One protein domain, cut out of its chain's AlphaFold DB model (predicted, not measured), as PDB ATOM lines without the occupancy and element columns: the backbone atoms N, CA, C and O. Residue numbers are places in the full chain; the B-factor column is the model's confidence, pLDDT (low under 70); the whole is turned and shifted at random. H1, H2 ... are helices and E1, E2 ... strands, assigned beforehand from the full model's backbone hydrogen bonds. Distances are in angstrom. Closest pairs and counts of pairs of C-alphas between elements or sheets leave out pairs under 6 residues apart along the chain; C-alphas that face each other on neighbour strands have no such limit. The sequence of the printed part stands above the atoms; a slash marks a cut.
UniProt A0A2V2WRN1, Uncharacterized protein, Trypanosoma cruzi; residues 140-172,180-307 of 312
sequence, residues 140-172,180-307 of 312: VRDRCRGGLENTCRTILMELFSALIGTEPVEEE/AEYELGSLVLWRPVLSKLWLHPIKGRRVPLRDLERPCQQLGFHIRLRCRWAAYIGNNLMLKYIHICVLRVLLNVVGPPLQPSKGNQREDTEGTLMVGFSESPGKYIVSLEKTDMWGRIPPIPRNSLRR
ATOM      1  N   VAL A 140     244.733 109.546 171.869       91.94
ATOM      2  CA  VAL A 140     244.311 110.380 172.994       91.94
ATOM      3  C   VAL A 140     242.986 111.070 172.705       91.94
ATOM      4  O   VAL A 140     242.106 111.035 173.560       91.94
ATOM      5  N   ARG A 141     242.793 111.629 171.507       91.94
ATOM      6  CA  ARG A 141     241.512 112.202 171.077       91.94
ATOM      7  C   ARG A 141     240.375 111.209 171.262       91.94
ATOM      8  O   ARG A 141     239.354 111.554 171.855       91.94
ATOM      9  N   ASP A 142     240.542 109.991 170.763       91.56
ATOM     10  CA  ASP A 142     239.479 108.990 170.770       91.56
ATOM     11  C   ASP A 142     239.175 108.531 172.206       91.56
ATOM     12  O   ASP A 142     238.011 108.417 172.606       91.56
ATOM     13  N   ARG A 143     240.213 108.384 173.042       91.12
ATOM     14  CA  ARG A 143     240.070 108.097 174.478       91.12
ATOM     15  C   ARG A 143     239.417 109.242 175.249       91.12
ATOM     16  O   ARG A 143     238.549 108.981 176.080       91.12
ATOM     17  N   CYS A 144     239.773 110.488 174.962       88.62
ATOM     18  CA  CYS A 144     239.154 111.675 175.541       88.62
ATOM     19  C   CYS A 144     237.673 111.778 175.148       88.62
ATOM     20  O   CYS A 144     236.823 112.007 176.003       88.62
ATOM     21  N   ARG A 145     237.348 111.566 173.867       84.56
ATOM     22  CA  ARG A 145     235.979 111.692 173.351       84.56
ATOM     23  C   ARG A 145     235.040 110.580 173.815       84.56
ATOM     24  O   ARG A 145     233.863 110.867 173.997       84.56
ATOM     25  N   GLY A 146     235.532 109.351 173.992       76.31
ATOM     26  CA  GLY A 146     234.687 108.201 174.349       76.31
ATOM     27  C   GLY A 146     234.889 107.638 175.760       76.31
ATOM     28  O   GLY A 146     233.935 107.208 176.399       76.31
ATOM     29  N   GLY A 147     236.124 107.607 176.267       85.81
ATOM     30  CA  GLY A 147     236.464 106.931 177.527       85.81
ATOM     31  C   GLY A 147     236.506 107.850 178.746       85.81
ATOM     32  O   GLY A 147     236.098 107.448 179.838       85.81
ATOM     33  N   LEU A 148     236.988 109.082 178.575       92.19
ATOM     34  CA  LEU A 148     237.172 110.009 179.690       92.19
ATOM     35  C   LEU A 148     235.837 110.457 180.288       92.19
ATOM     36  O   LEU A 148     235.671 110.376 181.500       92.19
ATOM     37  N   GLU A 149     234.874 110.854 179.450       91.25
ATOM     38  CA  GLU A 149     233.538 111.247 179.916       91.25
ATOM     39  C   GLU A 149     232.868 110.118 180.703       91.25
ATOM     40  O   GLU A 149     232.386 110.348 181.808       91.25
ATOM     41  N   ASN A 150     232.910 108.886 180.188       91.31
ATOM     42  CA  ASN A 150     232.364 107.715 180.876       91.31
ATOM     43  C   ASN A 150     233.055 107.454 182.217       91.31
ATOM     44  O   ASN A 150     232.394 107.101 183.194       91.31
ATOM     45  N   THR A 151     234.369 107.666 182.293       94.31
ATOM     46  CA  THR A 151     235.122 107.521 183.545       94.31
ATOM     47  C   THR A 151     234.722 108.599 184.552       94.31
ATOM     48  O   THR A 151     234.405 108.267 185.693       94.31
ATOM     49  N   CYS A 152     234.660 109.870 184.133       94.19
ATOM     50  CA  CYS A 152     234.176 110.970 184.972       94.19
ATOM     51  C   CYS A 152     232.748 110.700 185.458       94.19
ATOM     52  O   CYS A 152     232.473 110.808 186.647       94.19
ATOM     53  N   ARG A 153     231.857 110.285 184.553       92.81
ATOM     54  CA  ARG A 153     230.467 109.931 184.855       92.81
ATOM     55  C   ARG A 153     230.393 108.836 185.903       92.81
ATOM     56  O   ARG A 153     229.673 108.989 186.878       92.81
ATOM     57  N   THR A 154     231.152 107.762 185.718       93.31
ATOM     58  CA  THR A 154     231.176 106.629 186.646       93.31
ATOM     59  C   THR A 154     231.595 107.082 188.042       93.31
ATOM     60  O   THR A 154     230.868 106.834 188.995       93.31
ATOM     61  N   ILE A 155     232.696 107.834 188.159       93.94
ATOM     62  CA  ILE A 155     233.172 108.344 189.455       93.94
ATOM     63  C   ILE A 155     232.134 109.275 190.100       93.94
ATOM     64  O   ILE A 155     231.805 109.118 191.272       93.94
ATOM     65  N   LEU A 156     231.586 110.236 189.349       93.75
ATOM     66  CA  LEU A 156     230.598 111.178 189.883       93.75
ATOM     67  C   LEU A 156     229.298 110.478 190.307       93.75
ATOM     68  O   LEU A 156     228.712 110.850 191.320       93.75
ATOM     69  N   MET A 157     228.862 109.446 189.580       91.88
ATOM     70  CA  MET A 157     227.684 108.651 189.941       91.88
ATOM     71  C   MET A 157     227.935 107.731 191.143       91.88
ATOM     72  O   MET A 157     227.024 107.554 191.952       91.88
ATOM     73  N   GLU A 158     229.143 107.176 191.303       91.19
ATOM     74  CA  GLU A 158     229.563 106.453 192.516       91.19
ATOM     75  C   GLU A 158     229.477 107.376 193.742       91.19
ATOM     76  O   GLU A 158     228.840 107.028 194.739       91.19
ATOM     77  N   LEU A 159     230.038 108.589 193.642       91.06
ATOM     78  CA  LEU A 159     229.972 109.600 194.702       91.06
ATOM     79  C   LEU A 159     228.534 110.013 195.012       91.06
ATOM     80  O   LEU A 159     228.142 110.057 196.175       91.06
ATOM     81  N   PHE A 160     227.737 110.287 193.979       89.25
ATOM     82  CA  PHE A 160     226.337 110.657 194.145       89.25
ATOM     83  C   PHE A 160     225.529 109.552 194.834       89.25
ATOM     84  O   PHE A 160     224.761 109.824 195.752       89.25
ATOM     85  N   SER A 161     225.749 108.294 194.449       86.56
ATOM     86  CA  SER A 161     225.086 107.143 195.070       86.56
ATOM     87  C   SER A 161     225.486 106.972 196.535       86.56
ATOM     88  O   SER A 161     224.638 106.637 197.361       86.56
ATOM     89  N   ALA A 162     226.753 107.235 196.871       86.06
ATOM     90  CA  ALA A 162     227.227 107.217 198.252       86.06
ATOM     91  C   ALA A 162     226.581 108.329 199.097       86.06
ATOM     92  O   ALA A 162     226.145 108.053 200.209       86.06
ATOM     93  N   LEU A 163     226.453 109.546 198.552       83.81
ATOM     94  CA  LEU A 163     225.789 110.679 199.218       83.81
ATOM     95  C   LEU A 163     224.310 110.411 199.504       83.81
ATOM     96  O   LEU A 163     223.807 110.735 200.572       83.81
ATOM     97  N   ILE A 164     223.616 109.780 198.558       81.88
ATOM     98  CA  ILE A 164     222.220 109.370 198.730       81.88
ATOM     99  C   ILE A 164     222.056 108.374 199.901       81.88
ATOM    100  O   ILE A 164     220.981 108.287 200.493       81.88
ATOM    101  N   GLY A 165     223.089 107.583 200.204       69.06
ATOM    102  CA  GLY A 165     223.075 106.571 201.261       69.06
ATOM    103  C   GLY A 165     223.454 107.079 202.655       69.06
ATOM    104  O   GLY A 165     223.385 106.289 203.595       69.06
ATOM    105  N   THR A 166     223.864 108.343 202.788       67.56
ATOM    106  CA  THR A 166     224.255 108.973 204.060       67.56
ATOM    107  C   THR A 166     223.133 109.854 204.610       67.56
ATOM    108  O   THR A 166     222.401 110.465 203.833       67.56
ATOM    109  N   GLU A 167     222.991 109.921 205.938       55.56
ATOM    110  CA  GLU A 167     222.027 110.813 206.602       55.56
ATOM    111  C   GLU A 167     222.271 112.285 206.219       55.56
ATOM    112  O   GLU A 167     223.422 112.670 205.976       55.56
ATOM    113  N   PRO A 168     221.208 113.109 206.128       54.75
ATOM    114  CA  PRO A 168     221.350 114.523 205.816       54.75
ATOM    115  C   PRO A 168     222.129 115.205 206.942       54.75
ATOM    116  O   PRO A 168     221.635 115.353 208.054       54.75
ATOM    117  N   VAL A 169     223.360 115.616 206.649       54.19
ATOM    118  CA  VAL A 169     224.085 116.554 207.507       54.19
ATOM    119  C   VAL A 169     223.398 117.904 207.325       54.19
ATOM    120  O   VAL A 169     223.276 118.363 206.186       54.19
ATOM    121  N   GLU A 170     222.899 118.495 208.412       47.75
ATOM    122  CA  GLU A 170     222.331 119.845 208.392       47.75
ATOM    123  C   GLU A 170     223.332 120.794 207.715       47.75
ATOM    124  O   GLU A 170     224.523 120.787 208.030       47.75
ATOM    125  N   GLU A 171     222.866 121.531 206.702       45.94
ATOM    126  CA  GLU A 171     223.688 122.437 205.898       45.94
ATOM    127  C   GLU A 171     224.183 123.600 206.786       45.94
ATOM    128  O   GLU A 171     223.551 124.653 206.848       45.94
ATOM    129  N   GLU A 172     225.312 123.429 207.480       42.09
ATOM    130  CA  GLU A 172     226.071 124.558 208.022       42.09
ATOM    131  C   GLU A 172     226.745 125.305 206.866       42.09
ATOM    132  O   GLU A 172     227.795 124.912 206.366       42.09
ATOM    133  N   ALA A 180     238.020 121.114 204.578       52.44
ATOM    134  CA  ALA A 180     238.129 119.752 204.058       52.44
ATOM    135  C   ALA A 180     239.587 119.564 203.619       52.44
ATOM    136  O   ALA A 180     239.969 120.011 202.532       52.44
ATOM    137  N   GLU A 181     240.417 118.998 204.501       54.19
ATOM    138  CA  GLU A 181     241.831 118.754 204.225       54.19
ATOM    139  C   GLU A 181     241.972 118.031 202.883       54.19
ATOM    140  O   GLU A 181     241.313 117.027 202.595       54.19
ATOM    141  N   TYR A 182     242.795 118.608 202.008       55.25
ATOM    142  CA  TYR A 182     243.114 118.014 200.722       55.25
ATOM    143  C   TYR A 182     243.961 116.764 200.976       55.25
ATOM    144  O   TYR A 182     245.188 116.812 200.990       55.25
ATOM    145  N   GLU A 183     243.301 115.635 201.199       65.56
ATOM    146  CA  GLU A 183     243.961 114.338 201.238       65.56
ATOM    147  C   GLU A 183     244.177 113.825 199.811       65.56
ATOM    148  O   GLU A 183     243.294 113.895 198.944       65.56
ATOM    149  N   LEU A 184     245.376 113.301 199.548       62.53
ATOM    150  CA  LEU A 184     245.728 112.736 198.251       62.53
ATOM    151  C   LEU A 184     244.804 111.548 197.931       62.53
ATOM    152  O   LEU A 184     244.814 110.541 198.630       62.53
ATOM    153  N   GLY A 185     244.027 111.658 196.852       70.25
ATOM    154  CA  GLY A 185     243.045 110.635 196.468       70.25
ATOM    155  C   GLY A 185     241.692 110.742 197.177       70.25
ATOM    156  O   GLY A 185     240.855 109.856 197.014       70.25
ATOM    157  N   SER A 186     241.451 111.817 197.930       85.25
ATOM    158  CA  SER A 186     240.111 112.166 198.399       85.25
ATOM    159  C   SER A 186     239.295 112.828 197.285       85.25
ATOM    160  O   SER A 186     239.823 113.567 196.456       85.25
ATOM    161  N   LEU A 187     237.982 112.580 197.293       89.12
ATOM    162  CA  LEU A 187     236.978 113.233 196.439       89.12
ATOM    163  C   LEU A 187     236.023 114.111 197.265       89.12
ATOM    164  O   LEU A 187     234.909 114.408 196.834       89.12
ATOM    165  N   VAL A 188     236.432 114.513 198.475       88.31
ATOM    166  CA  VAL A 188     235.581 115.243 199.429       88.31
ATOM    167  C   VAL A 188     235.010 116.544 198.855       88.31
ATOM    168  O   VAL A 188     233.858 116.868 199.133       88.31
ATOM    169  N   LEU A 189     235.749 117.243 197.983       90.12
ATOM    170  CA  LEU A 189     235.307 118.524 197.419       90.12
ATOM    171  C   LEU A 189     234.135 118.365 196.437       90.12
ATOM    172  O   LEU A 189     233.427 119.331 196.164       90.12
ATOM    173  N   TRP A 190     233.888 117.152 195.933       92.38
ATOM    174  CA  TRP A 190     232.720 116.871 195.099       92.38
ATOM    175  C   TRP A 190     231.423 116.767 195.889       92.38
ATOM    176  O   TRP A 190     230.363 117.009 195.317       92.38
ATOM    177  N   ARG A 191     231.481 116.437 197.184       89.69
ATOM    178  CA  ARG A 191     230.279 116.288 198.013       89.69
ATOM    179  C   ARG A 191     229.390 117.538 197.994       89.69
ATOM    180  O   ARG A 191     228.252 117.410 197.550       89.69
ATOM    181  N   PRO A 192     229.876 118.741 198.364       88.44
ATOM    182  CA  PRO A 192     229.037 119.939 198.349       88.44
ATOM    183  C   PRO A 192     228.538 120.297 196.940       88.44
ATOM    184  O   PRO A 192     227.406 120.749 196.789       88.44
ATOM    185  N   VAL A 193     229.337 120.049 195.895       92.75
ATOM    186  CA  VAL A 193     228.942 120.311 194.500       92.75
ATOM    187  C   VAL A 193     227.766 119.424 194.085       92.75
ATOM    188  O   VAL A 193     226.756 119.926 193.591       92.75
ATOM    189  N   LEU A 194     227.872 118.110 194.301       92.19
ATOM    190  CA  LEU A 194     226.821 117.155 193.946       92.19
ATOM    191  C   LEU A 194     225.577 117.330 194.825       92.19
ATOM    192  O   LEU A 194     224.461 117.202 194.321       92.19
ATOM    193  N   SER A 195     225.742 117.688 196.101       88.44
ATOM    194  CA  SER A 195     224.612 117.999 196.980       88.44
ATOM    195  C   SER A 195     223.816 119.204 196.476       88.44
ATOM    196  O   SER A 195     222.600 119.100 196.303       88.44
ATOM    197  N   LYS A 196     224.500 120.314 196.155       89.50
ATOM    198  CA  LYS A 196     223.874 121.548 195.652       89.50
ATOM    199  C   LYS A 196     223.203 121.358 194.291       89.50
ATOM    200  O   LYS A 196     222.118 121.894 194.069       89.50
ATOM    201  N   LEU A 197     223.851 120.632 193.375       91.00
ATOM    202  CA  LEU A 197     223.383 120.503 191.993       91.00
ATOM    203  C   LEU A 197     222.406 119.347 191.772       91.00
ATOM    204  O   LEU A 197     221.516 119.491 190.940       91.00
ATOM    205  N   TRP A 198     222.579 118.205 192.447       90.00
ATOM    206  CA  TRP A 198     221.847 116.971 192.136       90.00
ATOM    207  C   TRP A 198     221.000 116.416 193.286       90.00
ATOM    208  O   TRP A 198     219.900 115.939 193.018       90.00
ATOM    209  N   LEU A 199     221.478 116.441 194.537       86.38
ATOM    210  CA  LEU A 199     220.779 115.774 195.651       86.38
ATOM    211  C   LEU A 199     219.644 116.619 196.238       86.38
ATOM    212  O   LEU A 199     218.525 116.135 196.395       86.38
ATOM    213  N   HIS A 200     219.929 117.890 196.522       83.81
ATOM    214  CA  HIS A 200     218.988 118.852 197.093       83.81
ATOM    215  C   HIS A 200     218.865 120.067 196.161       83.81
ATOM    216  O   HIS A 200     219.333 121.165 196.494       83.81
ATOM    217  N   PRO A 201     218.301 119.883 194.950       84.06
ATOM    218  CA  PRO A 201     218.225 120.958 193.977       84.06
ATOM    219  C   PRO A 201     217.225 122.024 194.431       84.06
ATOM    220  O   PRO A 201     216.031 121.767 194.566       84.06
ATOM    221  N   ILE A 202     217.720 123.247 194.614       87.81
ATOM    222  CA  ILE A 202     216.904 124.433 194.883       87.81
ATOM    223  C   ILE A 202     217.043 125.378 193.693       87.81
ATOM    224  O   ILE A 202     218.155 125.713 193.282       87.81
ATOM    225  N   LYS A 203     215.912 125.818 193.132       90.31
ATOM    226  CA  LYS A 203     215.892 126.759 192.003       90.31
ATOM    227  C   LYS A 203     216.671 128.025 192.373       90.31
ATOM    228  O   LYS A 203     216.406 128.632 193.404       90.31
ATOM    229  N   GLY A 204     217.611 128.423 191.521       89.00
ATOM    230  CA  GLY A 204     218.472 129.586 191.732       89.00
ATOM    231  C   GLY A 204     219.818 129.285 192.400       89.00
ATOM    232  O   GLY A 204     220.671 130.171 192.391       89.00
ATOM    233  N   ARG A 205     220.061 128.063 192.912       91.31
ATOM    234  CA  ARG A 205     221.393 127.665 193.409       91.31
ATOM    235  C   ARG A 205     222.444 127.790 192.307       91.31
ATOM    236  O   ARG A 205     222.176 127.488 191.141       91.31
ATOM    237  N   ARG A 206     223.638 128.232 192.707       93.00
ATOM    238  CA  ARG A 206     224.745 128.618 191.824       93.00
ATOM    239  C   ARG A 206     226.013 127.862 192.203       93.00
ATOM    240  O   ARG A 206     226.352 127.799 193.380       93.00
ATOM    241  N   VAL A 207     226.734 127.349 191.210       93.44
ATOM    242  CA  VAL A 207     228.095 126.814 191.367       93.44
ATOM    243  C   VAL A 207     228.998 127.445 190.301       93.44
ATOM    244  O   VAL A 207     228.898 127.082 189.126       93.44
ATOM    245  N   PRO A 208     229.847 128.418 190.670       92.56
ATOM    246  CA  PRO A 208     230.854 128.987 189.778       92.56
ATOM    247  C   PRO A 208     231.789 127.918 189.195       92.56
ATOM    248  O   PRO A 208     232.249 127.033 189.915       92.56
ATOM    249  N   LEU A 209     232.142 128.020 187.909       91.38
ATOM    250  CA  LEU A 209     233.040 127.049 187.263       91.38
ATOM    251  C   LEU A 209     234.441 127.019 187.886       91.38
ATOM    252  O   LEU A 209     235.052 125.956 187.979       91.38
ATOM    253  N   ARG A 210     234.930 128.163 188.378       88.69
ATOM    254  CA  ARG A 210     236.191 128.249 189.133       88.69
ATOM    255  C   ARG A 210     236.210 127.337 190.370       88.69
ATOM    256  O   ARG A 210     237.259 126.798 190.711       88.69
ATOM    257  N   ASP A 211     235.056 127.101 190.995       90.00
ATOM    258  CA  ASP A 211     234.956 126.261 192.192       90.00
ATOM    259  C   ASP A 211     235.055 124.767 191.836       90.00
ATOM    260  O   ASP A 211     235.304 123.935 192.705       90.00
ATOM    261  N   LEU A 212     234.938 124.414 190.546       91.25
ATOM    262  CA  LEU A 212     235.152 123.058 190.036       91.25
ATOM    263  C   LEU A 212     236.627 122.743 189.759       91.25
ATOM    264  O   LEU A 212     236.951 121.578 189.531       91.25
ATOM    265  N   GLU A 213     237.535 123.724 189.792       88.06
ATOM    266  CA  GLU A 213     238.949 123.504 189.462       88.06
ATOM    267  C   GLU A 213     239.609 122.500 190.420       88.06
ATOM    268  O   GLU A 213     240.128 121.472 189.979       88.06
ATOM    269  N   ARG A 214     239.529 122.746 191.734       88.25
ATOM    270  CA  ARG A 214     240.087 121.839 192.755       88.25
ATOM    271  C   ARG A 214     239.391 120.466 192.780       88.25
ATOM    272  O   ARG A 214     240.100 119.458 192.775       88.25
ATOM    273  N   PRO A 215     238.046 120.365 192.731       91.62
ATOM    274  CA  PRO A 215     237.374 119.080 192.535       91.62
ATOM    275  C   PRO A 215     237.854 118.322 191.283       91.62
ATOM    276  O   PRO A 215     238.088 117.111 191.329       91.62
ATOM    277  N   CYS A 216     238.064 119.003 190.152       92.62
ATOM    278  CA  CYS A 216     238.588 118.366 188.939       92.62
ATOM    279  C   CYS A 216     240.045 117.906 189.098       92.62
ATOM    280  O   CYS A 216     240.417 116.870 188.544       92.62
ATOM    281  N   GLN A 217     240.865 118.618 189.876       90.12
ATOM    282  CA  GLN A 217     242.215 118.166 190.229       90.12
ATOM    283  C   GLN A 217     242.173 116.860 191.039       90.12
ATOM    284  O   GLN A 217     242.926 115.937 190.717       90.12
ATOM    285  N   GLN A 218     241.243 116.729 191.998       90.50
ATOM    286  CA  GLN A 218     241.013 115.468 192.721       90.50
ATOM    287  C   GLN A 218     240.628 114.333 191.760       90.50
ATOM    288  O   GLN A 218     241.233 113.261 191.792       90.50
ATOM    289  N   LEU A 219     239.703 114.576 190.820       92.38
ATOM    290  CA  LEU A 219     239.374 113.592 189.776       92.38
ATOM    291  C   LEU A 219     240.583 113.218 188.919       92.38
ATOM    292  O   LEU A 219     240.719 112.055 188.545       92.38
ATOM    293  N   GLY A 220     241.477 114.165 188.630       91.94
ATOM    294  CA  GLY A 220     242.703 113.916 187.874       91.94
ATOM    295  C   GLY A 220     243.563 112.804 188.462       91.94
ATOM    296  O   GLY A 220     244.103 111.995 187.705       91.94
ATOM    297  N   PHE A 221     243.628 112.697 189.790       88.88
ATOM    298  CA  PHE A 221     244.309 111.592 190.458       88.88
ATOM    299  C   PHE A 221     243.631 110.243 190.163       88.88
ATOM    300  O   PHE A 221     244.274 109.323 189.657       88.88
ATOM    301  N   HIS A 222     242.316 110.136 190.381       90.38
ATOM    302  CA  HIS A 222     241.568 108.895 190.131       90.38
ATOM    303  C   HIS A 222     241.570 108.489 188.661       90.38
ATOM    304  O   HIS A 222     241.653 107.305 188.335       90.38
ATOM    305  N   ILE A 223     241.509 109.462 187.758       92.31
ATOM    306  CA  ILE A 223     241.536 109.193 186.328       92.31
ATOM    307  C   ILE A 223     242.904 108.662 185.922       92.31
ATOM    308  O   ILE A 223     242.952 107.704 185.165       92.31
ATOM    309  N   ARG A 224     244.015 109.171 186.462       89.94
ATOM    310  CA  ARG A 224     245.342 108.588 186.190       89.94
ATOM    311  C   ARG A 224     245.458 107.133 186.652       89.94
ATOM    312  O   ARG A 224     246.132 106.353 185.987       89.94
ATOM    313  N   LEU A 225     244.771 106.754 187.732       86.94
ATOM    314  CA  LEU A 225     244.718 105.363 188.198       86.94
ATOM    315  C   LEU A 225     243.853 104.469 187.294       86.94
ATOM    316  O   LEU A 225     244.237 103.339 186.999       86.94
ATOM    317  N   ARG A 226     242.695 104.964 186.833       88.69
ATOM    318  CA  ARG A 226     241.738 104.196 186.008       88.69
ATOM    319  C   ARG A 226     242.087 104.201 184.508       88.69
ATOM    320  O   ARG A 226     241.736 103.271 183.786       88.69
ATOM    321  N   CYS A 227     242.809 105.213 184.033       89.38
ATOM    322  CA  CYS A 227     243.104 105.463 182.623       89.38
ATOM    323  C   CYS A 227     244.616 105.516 182.370       89.38
ATOM    324  O   CYS A 227     245.218 106.588 182.385       89.38
ATOM    325  N   ARG A 228     245.226 104.371 182.034       85.00
ATOM    326  CA  ARG A 228     246.676 104.286 181.745       85.00
ATOM    327  C   ARG A 228     247.147 105.258 180.653       85.00
ATOM    328  O   ARG A 228     248.232 105.815 180.753       85.00
ATOM    329  N   TRP A 229     246.308 105.520 179.648       86.56
ATOM    330  CA  TRP A 229     246.612 106.457 178.560       86.56
ATOM    331  C   TRP A 229     246.801 107.913 179.032       86.56
ATOM    332  O   TRP A 229     247.448 108.696 178.343       86.56
ATOM    333  N   ALA A 230     246.309 108.284 180.222       88.25
ATOM    334  CA  ALA A 230     246.490 109.625 180.787       88.25
ATOM    335  C   ALA A 230     247.961 109.940 181.137       88.25
ATOM    336  O   ALA A 230     248.316 111.100 181.367       88.25
ATOM    337  N   ALA A 231     248.842 108.932 181.170       84.31
ATOM    338  CA  ALA A 231     250.284 109.128 181.321       84.31
ATOM    339  C   ALA A 231     250.919 109.866 180.125       84.31
ATOM    340  O   ALA A 231     251.942 110.537 180.294       84.31
ATOM    341  N   TYR A 232     250.289 109.793 178.947       84.19
ATOM    342  CA  TYR A 232     250.766 110.416 177.709       84.19
ATOM    343  C   TYR A 232     250.419 111.905 177.591       84.19
ATOM    344  O   TYR A 232     250.887 112.574 176.674       84.19
ATOM    345  N   ILE A 233     249.628 112.440 178.524       85.38
ATOM    346  CA  ILE A 233     249.144 113.820 178.487       85.38
ATOM    347  C   ILE A 233     249.735 114.618 179.647       85.38
ATOM    348  O   ILE A 233     249.775 114.168 180.799       85.38
ATOM    349  N   GLY A 234     250.159 115.847 179.351       80.19
ATOM    350  CA  GLY A 234     250.572 116.805 180.376       80.19
ATOM    351  C   GLY A 234     249.441 117.123 181.363       80.19
ATOM    352  O   GLY A 234     248.268 117.127 180.999       80.19
ATOM    353  N   ASN A 235     249.786 117.428 182.616       82.31
ATOM    354  CA  ASN A 235     248.806 117.684 183.685       82.31
ATOM    355  C   ASN A 235     247.750 118.730 183.301       82.31
ATOM    356  O   ASN A 235     246.566 118.498 183.517       82.31
ATOM    357  N   ASN A 236     248.173 119.833 182.684       83.12
ATOM    358  CA  ASN A 236     247.278 120.938 182.339       83.12
ATOM    359  C   ASN A 236     246.250 120.533 181.272       83.12
ATOM    360  O   ASN A 236     245.064 120.812 181.419       83.12
ATOM    361  N   LEU A 237     246.690 119.818 180.231       85.44
ATOM    362  CA  LEU A 237     245.797 119.305 179.188       85.44
ATOM    363  C   LEU A 237     244.830 118.264 179.750       85.44
ATOM    364  O   LEU A 237     243.637 118.305 179.459       85.44
ATOM    365  N   MET A 238     245.331 117.370 180.604       88.94
ATOM    366  CA  MET A 238     244.497 116.372 181.258       88.94
ATOM    367  C   MET A 238     243.407 117.039 182.104       88.94
ATOM    368  O   MET A 238     242.235 116.696 181.969       88.94
ATOM    369  N   LEU A 239     243.772 118.022 182.931       89.31
ATOM    370  CA  LEU A 239     242.825 118.752 183.773       89.31
ATOM    371  C   LEU A 239     241.762 119.479 182.941       89.31
ATOM    372  O   LEU A 239     240.582 119.393 183.271       89.31
ATOM    373  N   LYS A 240     242.153 120.111 181.826       87.94
ATOM    374  CA  LYS A 240     241.209 120.713 180.873       87.94
ATOM    375  C   LYS A 240     240.189 119.687 180.373       87.94
ATOM    376  O   LYS A 240     238.986 119.933 180.431       87.94
ATOM    377  N   TYR A 241     240.644 118.532 179.884       90.44
ATOM    378  CA  TYR A 241     239.730 117.516 179.355       90.44
ATOM    379  C   TYR A 241     238.801 116.954 180.427       90.44
ATOM    380  O   TYR A 241     237.627 116.714 180.144       90.44
ATOM    381  N   ILE A 242     239.302 116.787 181.654       92.94
ATOM    382  CA  ILE A 242     238.493 116.382 182.807       92.94
ATOM    383  C   ILE A 242     237.407 117.413 183.068       92.94
ATOM    384  O   ILE A 242     236.247 117.028 183.165       92.94
ATOM    385  N   HIS A 243     237.766 118.695 183.129       91.31
ATOM    386  CA  HIS A 243     236.825 119.778 183.383       91.31
ATOM    387  C   HIS A 243     235.690 119.779 182.352       91.31
ATOM    388  O   HIS A 243     234.518 119.734 182.718       91.31
ATOM    389  N   ILE A 244     236.016 119.724 181.057       90.56
ATOM    390  CA  ILE A 244     235.005 119.671 179.990       90.56
ATOM    391  C   ILE A 244     234.140 118.411 180.126       90.56
ATOM    392  O   ILE A 244     232.918 118.495 180.049       90.56
ATOM    393  N   CYS A 245     234.738 117.240 180.367       92.56
ATOM    394  CA  CYS A 245     233.985 115.996 180.552       92.56
ATOM    395  C   CYS A 245     233.040 116.059 181.758       92.56
ATOM    396  O   CYS A 245     231.898 115.627 181.660       92.56
ATOM    397  N   VAL A 246     233.489 116.627 182.875       93.69
ATOM    398  CA  VAL A 246     232.669 116.878 184.063       93.69
ATOM    399  C   VAL A 246     231.485 117.773 183.716       93.69
ATOM    400  O   VAL A 246     230.355 117.421 184.045       93.69
ATOM    401  N   LEU A 247     231.703 118.881 183.003       92.62
ATOM    402  CA  LEU A 247     230.609 119.750 182.568       92.62
ATOM    403  C   LEU A 247     229.618 119.007 181.680       92.62
ATOM    404  O   LEU A 247     228.417 119.108 181.900       92.62
ATOM    405  N   ARG A 248     230.096 118.200 180.730       91.81
ATOM    406  CA  ARG A 248     229.230 117.354 179.894       91.81
ATOM    407  C   ARG A 248     228.431 116.343 180.722       91.81
ATOM    408  O   ARG A 248     227.281 116.080 180.395       91.81
ATOM    409  N   VAL A 249     228.998 115.805 181.805       92.75
ATOM    410  CA  VAL A 249     228.280 114.916 182.733       92.75
ATOM    411  C   VAL A 249     227.206 115.677 183.509       92.75
ATOM    412  O   VAL A 249     226.063 115.227 183.545       92.75
ATOM    413  N   LEU A 250     227.545 116.832 184.088       92.69
ATOM    414  CA  LEU A 250     226.608 117.683 184.833       92.69
ATOM    415  C   LEU A 250     225.472 118.199 183.937       92.69
ATOM    416  O   LEU A 250     224.323 118.274 184.371       92.69
ATOM    417  N   LEU A 251     225.789 118.494 182.675       91.19
ATOM    418  CA  LEU A 251     224.870 119.021 181.675       91.19
ATOM    419  C   LEU A 251     224.247 117.947 180.775       91.19
ATOM    420  O   LEU A 251     223.473 118.330 179.922       91.19
ATOM    421  N   ASN A 252     224.540 116.654 180.964       81.25
ATOM    422  CA  ASN A 252     223.971 115.387 180.445       81.25
ATOM    423  C   ASN A 252     223.225 115.295 179.076       81.25
ATOM    424  O   ASN A 252     223.258 114.238 178.453       81.25
ATOM    425  N   VAL A 253     222.511 116.322 178.615       78.88
ATOM    426  CA  VAL A 253     221.810 116.441 177.328       78.88
ATOM    427  C   VAL A 253     222.591 117.328 176.357       78.88
ATOM    428  O   VAL A 253     222.787 116.936 175.210       78.88
ATOM    429  N   VAL A 254     223.062 118.497 176.804       75.25
ATOM    430  CA  VAL A 254     223.836 119.430 175.971       75.25
ATOM    431  C   VAL A 254     225.118 119.789 176.705       75.25
ATOM    432  O   VAL A 254     225.108 120.565 177.653       75.25
ATOM    433  N   GLY A 255     226.227 119.187 176.288       81.44
ATOM    434  CA  GLY A 255     227.526 119.407 176.911       81.44
ATOM    435  C   GLY A 255     228.482 120.203 176.015       81.44
ATOM    436  O   GLY A 255     228.386 120.093 174.789       81.44
ATOM    437  N   PRO A 256     229.437 120.953 176.597       85.38
ATOM    438  CA  PRO A 256     230.425 121.695 175.823       85.38
ATOM    439  C   PRO A 256     231.255 120.756 174.931       85.38
ATOM    440  O   PRO A 256     231.562 119.626 175.334       85.38
ATOM    441  N   PRO A 257     231.640 121.185 173.714       84.56
ATOM    442  CA  PRO A 257     232.396 120.343 172.800       84.56
ATOM    443  C   PRO A 257     233.799 120.064 173.344       84.56
ATOM    444  O   PRO A 257     234.499 120.957 173.815       84.56
ATOM    445  N   LEU A 258     234.254 118.818 173.206       86.00
ATOM    446  CA  LEU A 258     235.629 118.460 173.538       86.00
ATOM    447  C   LEU A 258     236.554 118.778 172.354       86.00
ATOM    448  O   LEU A 258     236.480 118.129 171.305       86.00
ATOM    449  N   GLN A 259     237.415 119.780 172.530       84.25
ATOM    450  CA  GLN A 259     238.318 120.297 171.498       84.25
ATOM    451  C   GLN A 259     239.796 120.180 171.915       84.25
ATOM    452  O   GLN A 259     240.094 120.202 173.116       84.25
ATOM    453  N   PRO A 260     240.728 120.081 170.944       79.88
ATOM    454  CA  PRO A 260     242.164 120.155 171.216       79.88
ATOM    455  C   PRO A 260     242.571 121.484 171.880       79.88
ATOM    456  O   PRO A 260     241.769 122.403 172.048       79.88
ATOM    457  N   SER A 261     243.822 121.581 172.333       67.50
ATOM    458  CA  SER A 261     244.339 122.779 173.002       67.50
ATOM    459  C   SER A 261     244.421 123.995 172.074       67.50
ATOM    460  O   SER A 261     245.306 124.047 171.226       67.50
ATOM    461  N   LYS A 262     243.637 125.057 172.317       60.97
ATOM    462  CA  LYS A 262     243.882 126.378 171.707       60.97
ATOM    463  C   LYS A 262     244.934 127.175 172.492       60.97
ATOM    464  O   LYS A 262     244.664 128.258 172.994       60.97
ATOM    465  N   GLY A 263     246.153 126.642 172.608       54.41
ATOM    466  CA  GLY A 263     247.279 127.353 173.243       54.41
ATOM    467  C   GLY A 263     246.981 127.960 174.631       54.41
ATOM    468  O   GLY A 263     246.118 127.472 175.351       54.41
ATOM    469  N   ASN A 264     247.715 129.018 175.000       43.72
ATOM    470  CA  ASN A 264     247.691 129.717 176.302       43.72
ATOM    471  C   ASN A 264     246.367 130.425 176.670       43.72
ATOM    472  O   ASN A 264     246.356 131.279 177.559       43.72
ATOM    473  N   GLN A 265     245.251 130.116 176.016       45.50
ATOM    474  CA  GLN A 265     243.968 130.623 176.477       45.50
ATOM    475  C   GLN A 265     243.589 129.860 177.749       45.50
ATOM    476  O   GLN A 265     243.476 128.634 177.746       45.50
ATOM    477  N   ARG A 266     243.421 130.595 178.856       47.06
ATOM    478  CA  ARG A 266     242.585 130.146 179.974       47.06
ATOM    479  C   ARG A 266     241.183 129.956 179.400       47.06
ATOM    480  O   ARG A 266     240.397 130.891 179.385       47.06
ATOM    481  N   GLU A 267     240.922 128.795 178.817       53.97
ATOM    482  CA  GLU A 267     239.590 128.460 178.338       53.97
ATOM    483  C   GLU A 267     238.678 128.265 179.559       53.97
ATOM    484  O   GLU A 267     238.917 127.394 180.395       53.97
ATOM    485  N   ASP A 268     237.679 129.143 179.647       54.56
ATOM    486  CA  ASP A 268     236.372 128.979 180.285       54.56
ATOM    487  C   ASP A 268     236.340 128.445 181.730       54.56
ATOM    488  O   ASP A 268     235.581 127.536 182.061       54.56
ATOM    489  N   THR A 269     237.088 129.075 182.643       57.97
ATOM    490  CA  THR A 269     236.695 129.092 184.072       57.97
ATOM    491  C   THR A 269     235.655 130.177 184.379       57.97
ATOM    492  O   THR A 269     235.199 130.304 185.518       57.97
ATOM    493  N   GLU A 270     235.267 130.961 183.371       71.12
ATOM    494  CA  GLU A 270     234.215 131.966 183.454       71.12
ATOM    495  C   GLU A 270     232.848 131.321 183.215       71.12
ATOM    496  O   GLU A 270     232.588 130.729 182.172       71.12
ATOM    497  N   GLY A 271     231.959 131.433 184.199       85.25
ATOM    498  CA  GLY A 271     230.599 130.915 184.108       85.25
ATOM    499  C   GLY A 271     230.102 130.332 185.422       85.25
ATOM    500  O   GLY A 271     230.853 130.157 186.387       85.25
ATOM    501  N   THR A 272     228.813 130.012 185.440       93.50
ATOM    502  CA  THR A 272     228.133 129.464 186.613       93.50
ATOM    503  C   THR A 272     227.178 128.359 186.187       93.50
ATOM    504  O   THR A 272     226.349 128.563 185.301       93.50
ATOM    505  N   LEU A 273     227.243 127.202 186.841       94.44
ATOM    506  CA  LEU A 273     226.169 126.216 186.782       94.44
ATOM    507  C   LEU A 273     225.019 126.679 187.675       94.44
ATOM    508  O   LEU A 273     225.217 127.010 188.843       94.44
ATOM    509  N   MET A 274     223.818 126.695 187.117       95.12
ATOM    510  CA  MET A 274     222.603 127.174 187.763       95.12
ATOM    511  C   MET A 274     221.593 126.039 187.858       95.12
ATOM    512  O   MET A 274     221.358 125.336 186.874       95.12
ATOM    513  N   VAL A 275     220.950 125.890 189.014       94.38
ATOM    514  CA  VAL A 275     219.806 124.984 189.164       94.38
ATOM    515  C   VAL A 275     218.535 125.708 188.721       94.38
ATOM    516  O   VAL A 275     218.134 126.717 189.304       94.38
ATOM    517  N   GLY A 276     217.886 125.184 187.687       92.25
ATOM    518  CA  GLY A 276     216.604 125.652 187.169       92.25
ATOM    519  C   GLY A 276     215.487 124.637 187.400       92.25
ATOM    520  O   GLY A 276     215.732 123.493 187.776       92.25
ATOM    521  N   PHE A 277     214.248 125.045 187.129       90.38
ATOM    522  CA  PHE A 277     213.100 124.142 187.052       90.38
ATOM    523  C   PHE A 277     212.489 124.260 185.661       90.38
ATOM    524  O   PHE A 277     212.199 125.364 185.203       90.38
ATOM    525  N   SER A 278     212.357 123.129 184.974       87.38
ATOM    526  CA  SER A 278     211.767 123.066 183.646       87.38
ATOM    527  C   SER A 278     210.327 122.578 183.775       87.38
ATOM    528  O   SER A 278     210.091 121.433 184.163       87.38
ATOM    529  N   GLU A 279     209.377 123.456 183.441       86.06
ATOM    530  CA  GLU A 279     207.933 123.192 183.542       86.06
ATOM    531  C   GLU A 279     207.484 122.065 182.600       86.06
ATOM    532  O   GLU A 279     206.702 121.206 182.987       86.06
ATOM    533  N   SER A 280     208.038 122.002 181.382       82.50
ATOM    534  CA  SER A 280     207.681 120.979 180.385       82.50
ATOM    535  C   SER A 280     207.897 119.536 180.884       82.50
ATOM    536  O   SER A 280     206.968 118.733 180.793       82.50
ATOM    537  N   PRO A 281     209.072 119.165 181.428       77.81
ATOM    538  CA  PRO A 281     209.276 117.867 182.057       77.81
ATOM    539  C   PRO A 281     208.863 117.819 183.538       77.81
ATOM    540  O   PRO A 281     208.979 116.741 184.125       77.81
ATOM    541  N   GLY A 282     208.462 118.939 184.153       85.12
ATOM    542  CA  GLY A 282     208.171 119.054 185.588       85.12
ATOM    543  C   GLY A 282     209.355 118.669 186.483       85.12
ATOM    544  O   GLY A 282     209.175 117.963 187.477       85.12
ATOM    545  N   LYS A 283     210.586 119.022 186.087       89.31
ATOM    546  CA  LYS A 283     211.827 118.544 186.728       89.31
ATOM    547  C   LYS A 283     212.867 119.645 186.874       89.31
ATOM    548  O   LYS A 283     212.979 120.530 186.028       89.31
ATOM    549  N   TYR A 284     213.693 119.516 187.910       90.56
ATOM    550  CA  TYR A 284     214.899 120.321 188.057       90.56
ATOM    551  C   TYR A 284     215.937 119.980 186.981       90.56
ATOM    552  O   TYR A 284     216.116 118.819 186.593       90.56
ATOM    553  N   ILE A 285     216.621 121.017 186.508       93.31
ATOM    554  CA  ILE A 285     217.687 120.947 185.509       93.31
ATOM    555  C   ILE A 285     218.909 121.717 186.004       93.31
ATOM    556  O   ILE A 285     218.786 122.631 186.817       93.31
ATOM    557  N   VAL A 286     220.078 121.373 185.476       94.19
ATOM    558  CA  VAL A 286     221.300 122.169 185.622       94.19
ATOM    559  C   VAL A 286     221.574 122.840 184.284       94.19
ATOM    560  O   VAL A 286     221.587 122.161 183.263       94.19
ATOM    561  N   SER A 287     221.785 124.151 184.271       93.62
ATOM    562  CA  SER A 287     222.114 124.923 183.065       93.62
ATOM    563  C   SER A 287     223.414 125.690 183.243       93.62
ATOM    564  O   SER A 287     223.718 126.120 184.358       93.62
ATOM    565  N   LEU A 288     224.148 125.922 182.158       93.06
ATOM    566  CA  LEU A 288     225.308 126.809 182.178       93.06
ATOM    567  C   LEU A 288     224.885 128.245 181.830       93.06
ATOM    568  O   LEU A 288     224.302 128.497 180.776       93.06
ATOM    569  N   GLU A 289     225.172 129.184 182.734       91.12
ATOM    570  CA  GLU A 289     224.820 130.603 182.606       91.12
ATOM    571  C   GLU A 289     225.306 131.198 181.271       91.12
ATOM    572  O   GLU A 289     226.419 130.919 180.833       91.12
ATOM    573  N   LYS A 290     224.476 132.043 180.638       86.75
ATOM    574  CA  LYS A 290     224.735 132.682 179.326       86.75
ATOM    575  C   LYS A 290     224.903 131.707 178.148       86.75
ATOM    576  O   LYS A 290     225.409 132.107 177.104       86.75
ATOM    577  N   THR A 291     224.447 130.462 178.280       87.44
ATOM    578  CA  THR A 291     224.419 129.483 177.183       87.44
ATOM    579  C   THR A 291     223.056 128.801 177.090       87.44
ATOM    580  O   THR A 291     222.240 128.890 178.008       87.44
ATOM    581  N   ASP A 292     222.812 128.104 175.988       86.50
ATOM    582  CA  ASP A 292     221.660 127.221 175.788       86.50
ATOM    583  C   ASP A 292     221.903 125.792 176.316       86.50
ATOM    584  O   ASP A 292     221.054 124.913 176.154       86.50
ATOM    585  N   MET A 293     223.042 125.544 176.973       90.38
ATOM    586  CA  MET A 293     223.417 124.224 177.466       90.38
ATOM    587  C   MET A 293     222.752 123.900 178.804       90.38
ATOM    588  O   MET A 293     222.835 124.661 179.774       90.38
ATOM    589  N   TRP A 294     222.136 122.722 178.885       91.56
ATOM    590  CA  TRP A 294     221.482 122.229 180.092       91.56
ATOM    591  C   TRP A 294     221.424 120.703 180.133       91.56
ATOM    592  O   TRP A 294     221.454 120.034 179.099       91.56
ATOM    593  N   GLY A 295     221.272 120.168 181.344       90.06
ATOM    594  CA  GLY A 295     221.148 118.748 181.634       90.06
ATOM    595  C   GLY A 295     220.074 118.433 182.655       90.06
ATOM    596  O   GLY A 295     219.722 119.243 183.513       90.06
ATOM    597  N   ARG A 296     219.554 117.208 182.572       89.62
ATOM    598  CA  ARG A 296     218.666 116.659 183.598       89.62
ATOM    599  C   ARG A 296     219.490 116.173 184.779       89.62
ATOM    600  O   ARG A 296     220.479 115.467 184.583       89.62
ATOM    601  N   ILE A 297     219.011 116.473 185.978       87.81
ATOM    602  CA  ILE A 297     219.541 115.882 187.205       87.81
ATOM    603  C   ILE A 297     219.272 114.365 187.184       87.81
ATOM    604  O   ILE A 297     218.163 113.958 186.807       87.81
ATOM    605  N   PRO A 298     220.254 113.515 187.548       86.44
ATOM    606  CA  PRO A 298     220.045 112.076 187.643       86.44
ATOM    607  C   PRO A 298     218.878 111.729 188.585       86.44
ATOM    608  O   PRO A 298     218.717 112.368 189.625       86.44
ATOM    609  N   PRO A 299     218.044 110.726 188.259       80.06
ATOM    610  CA  PRO A 299     216.932 110.350 189.122       80.06
ATOM    611  C   PRO A 299     217.447 109.801 190.458       80.06
ATOM    612  O   PRO A 299     218.269 108.888 190.480       80.06
ATOM    613  N   ILE A 300     216.917 110.316 191.569       70.44
ATOM    614  CA  ILE A 300     217.173 109.771 192.907       70.44
ATOM    615  C   ILE A 300     216.203 108.600 193.129       70.44
ATOM    616  O   ILE A 300     214.984 108.800 193.046       70.44
ATOM    617  N   PRO A 301     216.683 107.371 193.390       63.84
ATOM    618  CA  PRO A 301     215.801 106.244 193.667       63.84
ATOM    619  C   PRO A 301     214.904 106.533 194.880       63.84
ATOM    620  O   PRO A 301     215.387 106.880 195.956       63.84
ATOM    621  N   ARG A 302     213.584 106.337 194.736       56.12
ATOM    622  CA  ARG A 302     212.595 106.591 195.810       56.12
ATOM    623  C   ARG A 302     212.880 105.812 197.101       56.12
ATOM    624  O   ARG A 302     212.536 106.275 198.182       56.12
ATOM    625  N   ASN A 303     213.527 104.652 196.993       54.34
ATOM    626  CA  ASN A 303     213.883 103.809 198.139       54.34
ATOM    627  C   ASN A 303     215.016 104.395 198.986       54.34
ATOM    628  O   ASN A 303     215.170 104.007 200.141       54.34
ATOM    629  N   SER A 304     215.786 105.333 198.439       50.56
ATOM    630  CA  SER A 304     216.871 105.977 199.166       50.56
ATOM    631  C   SER A 304     216.395 107.138 200.036       50.56
ATOM    632  O   SER A 304     216.952 107.366 201.101       50.56
ATOM    633  N   LEU A 305     215.293 107.796 199.654       48.56
ATOM    634  CA  LEU A 305     214.631 108.821 200.475       48.56
ATOM    635  C   LEU A 305     213.988 108.237 201.746       48.56
ATOM    636  O   LEU A 305     213.784 108.952 202.719       48.56
ATOM    637  N   ARG A 306     213.691 106.928 201.765       40.81
ATOM    638  CA  ARG A 306     213.108 106.244 202.935       40.81
ATOM    639  C   ARG A 306     214.109 105.948 204.051       40.81
ATOM    640  O   ARG A 306     213.672 105.673 205.160       40.81
ATOM    641  N   ARG A 307     215.423 106.003 203.799       43.38
ATOM    642  CA  ARG A 307     216.425 105.795 204.862       43.38
ATOM    643  C   ARG A 307     216.619 107.015 205.767       43.38
ATOM    644  O   ARG A 307     217.138 106.841 206.854       43.38
TER     645      ARG A 307
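This is residues 140 to 172 and 180 to 307 of the 312 residues of an uncharacterized protein of Trypanosoma cruzi (UniProt A0A2V2WRN1). A small, twisted four-stranded sheet sits beside a group of crossed helices: H2 covers part of one face of the sheet and packs on H1, while H1, H3 and H5 cross one another at large angles. H4 packs at the beginning of H1, and H6 ends the printed part far from the mean of the C-alphas. The printed part has 161 residues with six named helices and four named strands, in the order H1 H2 E1 H3 H4 H5 E2 E3 E4 H6; the sheet runs E1 E2 E3 E4, all antiparallel, and the class is mixed, helices and strands. It is compact, with a radius of gyration of the C-alphas of 15.8 A and spans of 45 by 34 by 27 A.

Begin with the sheet: E1 is residues 206 to 208, E2 272 to 278 at 17.8 A, E3 283 to 288 at 16.5 A, and E4 294 to 296. Find C-alpha 272 at (228.133, 129.464, 186.613), where E2 begins. Find C-alpha 140 at (244.311, 110.380, 172.994); from there H1 runs 33.9 A to residue 164, with a kink of 38 degrees near residue 147. H2 is residues 190 to 199, 12.0 A; H3 is 209 to 226, 24.5 A, with a kink of 42 degrees near residue 216. H4 is residues 228 to 232, H5 235 to 250 at 22.2 A, and H6 302 to 307, ending at C-alpha 307 (216.425, 105.795, 204.862).

E2, E3 and E4 form a meander, each strand the antiparallel neighbour of the one before; look at N 274 and O 287, 2.8 A, and N 286 and O 295, 2.9 A. E1 is the antiparallel neighbour of E2, with N 207 and O 273 within hydrogen-bond range at 2.8 A. H2 is on the sheet at a height of 9.8 A and runs along the strands, at 8 degrees to E2 on the local plane. H1 is the hub: its residues 159 to 164 touch H2, closest at C-alphas 160 and 194, 6.5 A, and its residues 144 to 153 touch H5 at a steep tilt of 57 degrees, closest at C-alphas 149 and 245, 4.8 A. Every O i to N i+4 pair is within hydrogen-bond range in H2 and H5, against 18 of 21 in H1, 10 of 14 in H3, 0 of 1 in H4 and 0 of 2 in H6; O i to N i+3 pairs are within range in 2 of 2 in H4 and 2 of 3 in H6.

The C-alphas of Gly 263 and Arg 306 are farthest apart, 49.9 A. Residues 173 to 179 are not printed, and C-alphas 172 and 180 are 13.6 A apart across the cut. The link from H5 to E2 is long, residues 251 to 271. Look for pLDDT under 70 at residues 165 to 172, 180 to 184, 261 to 269 and 301 to 307.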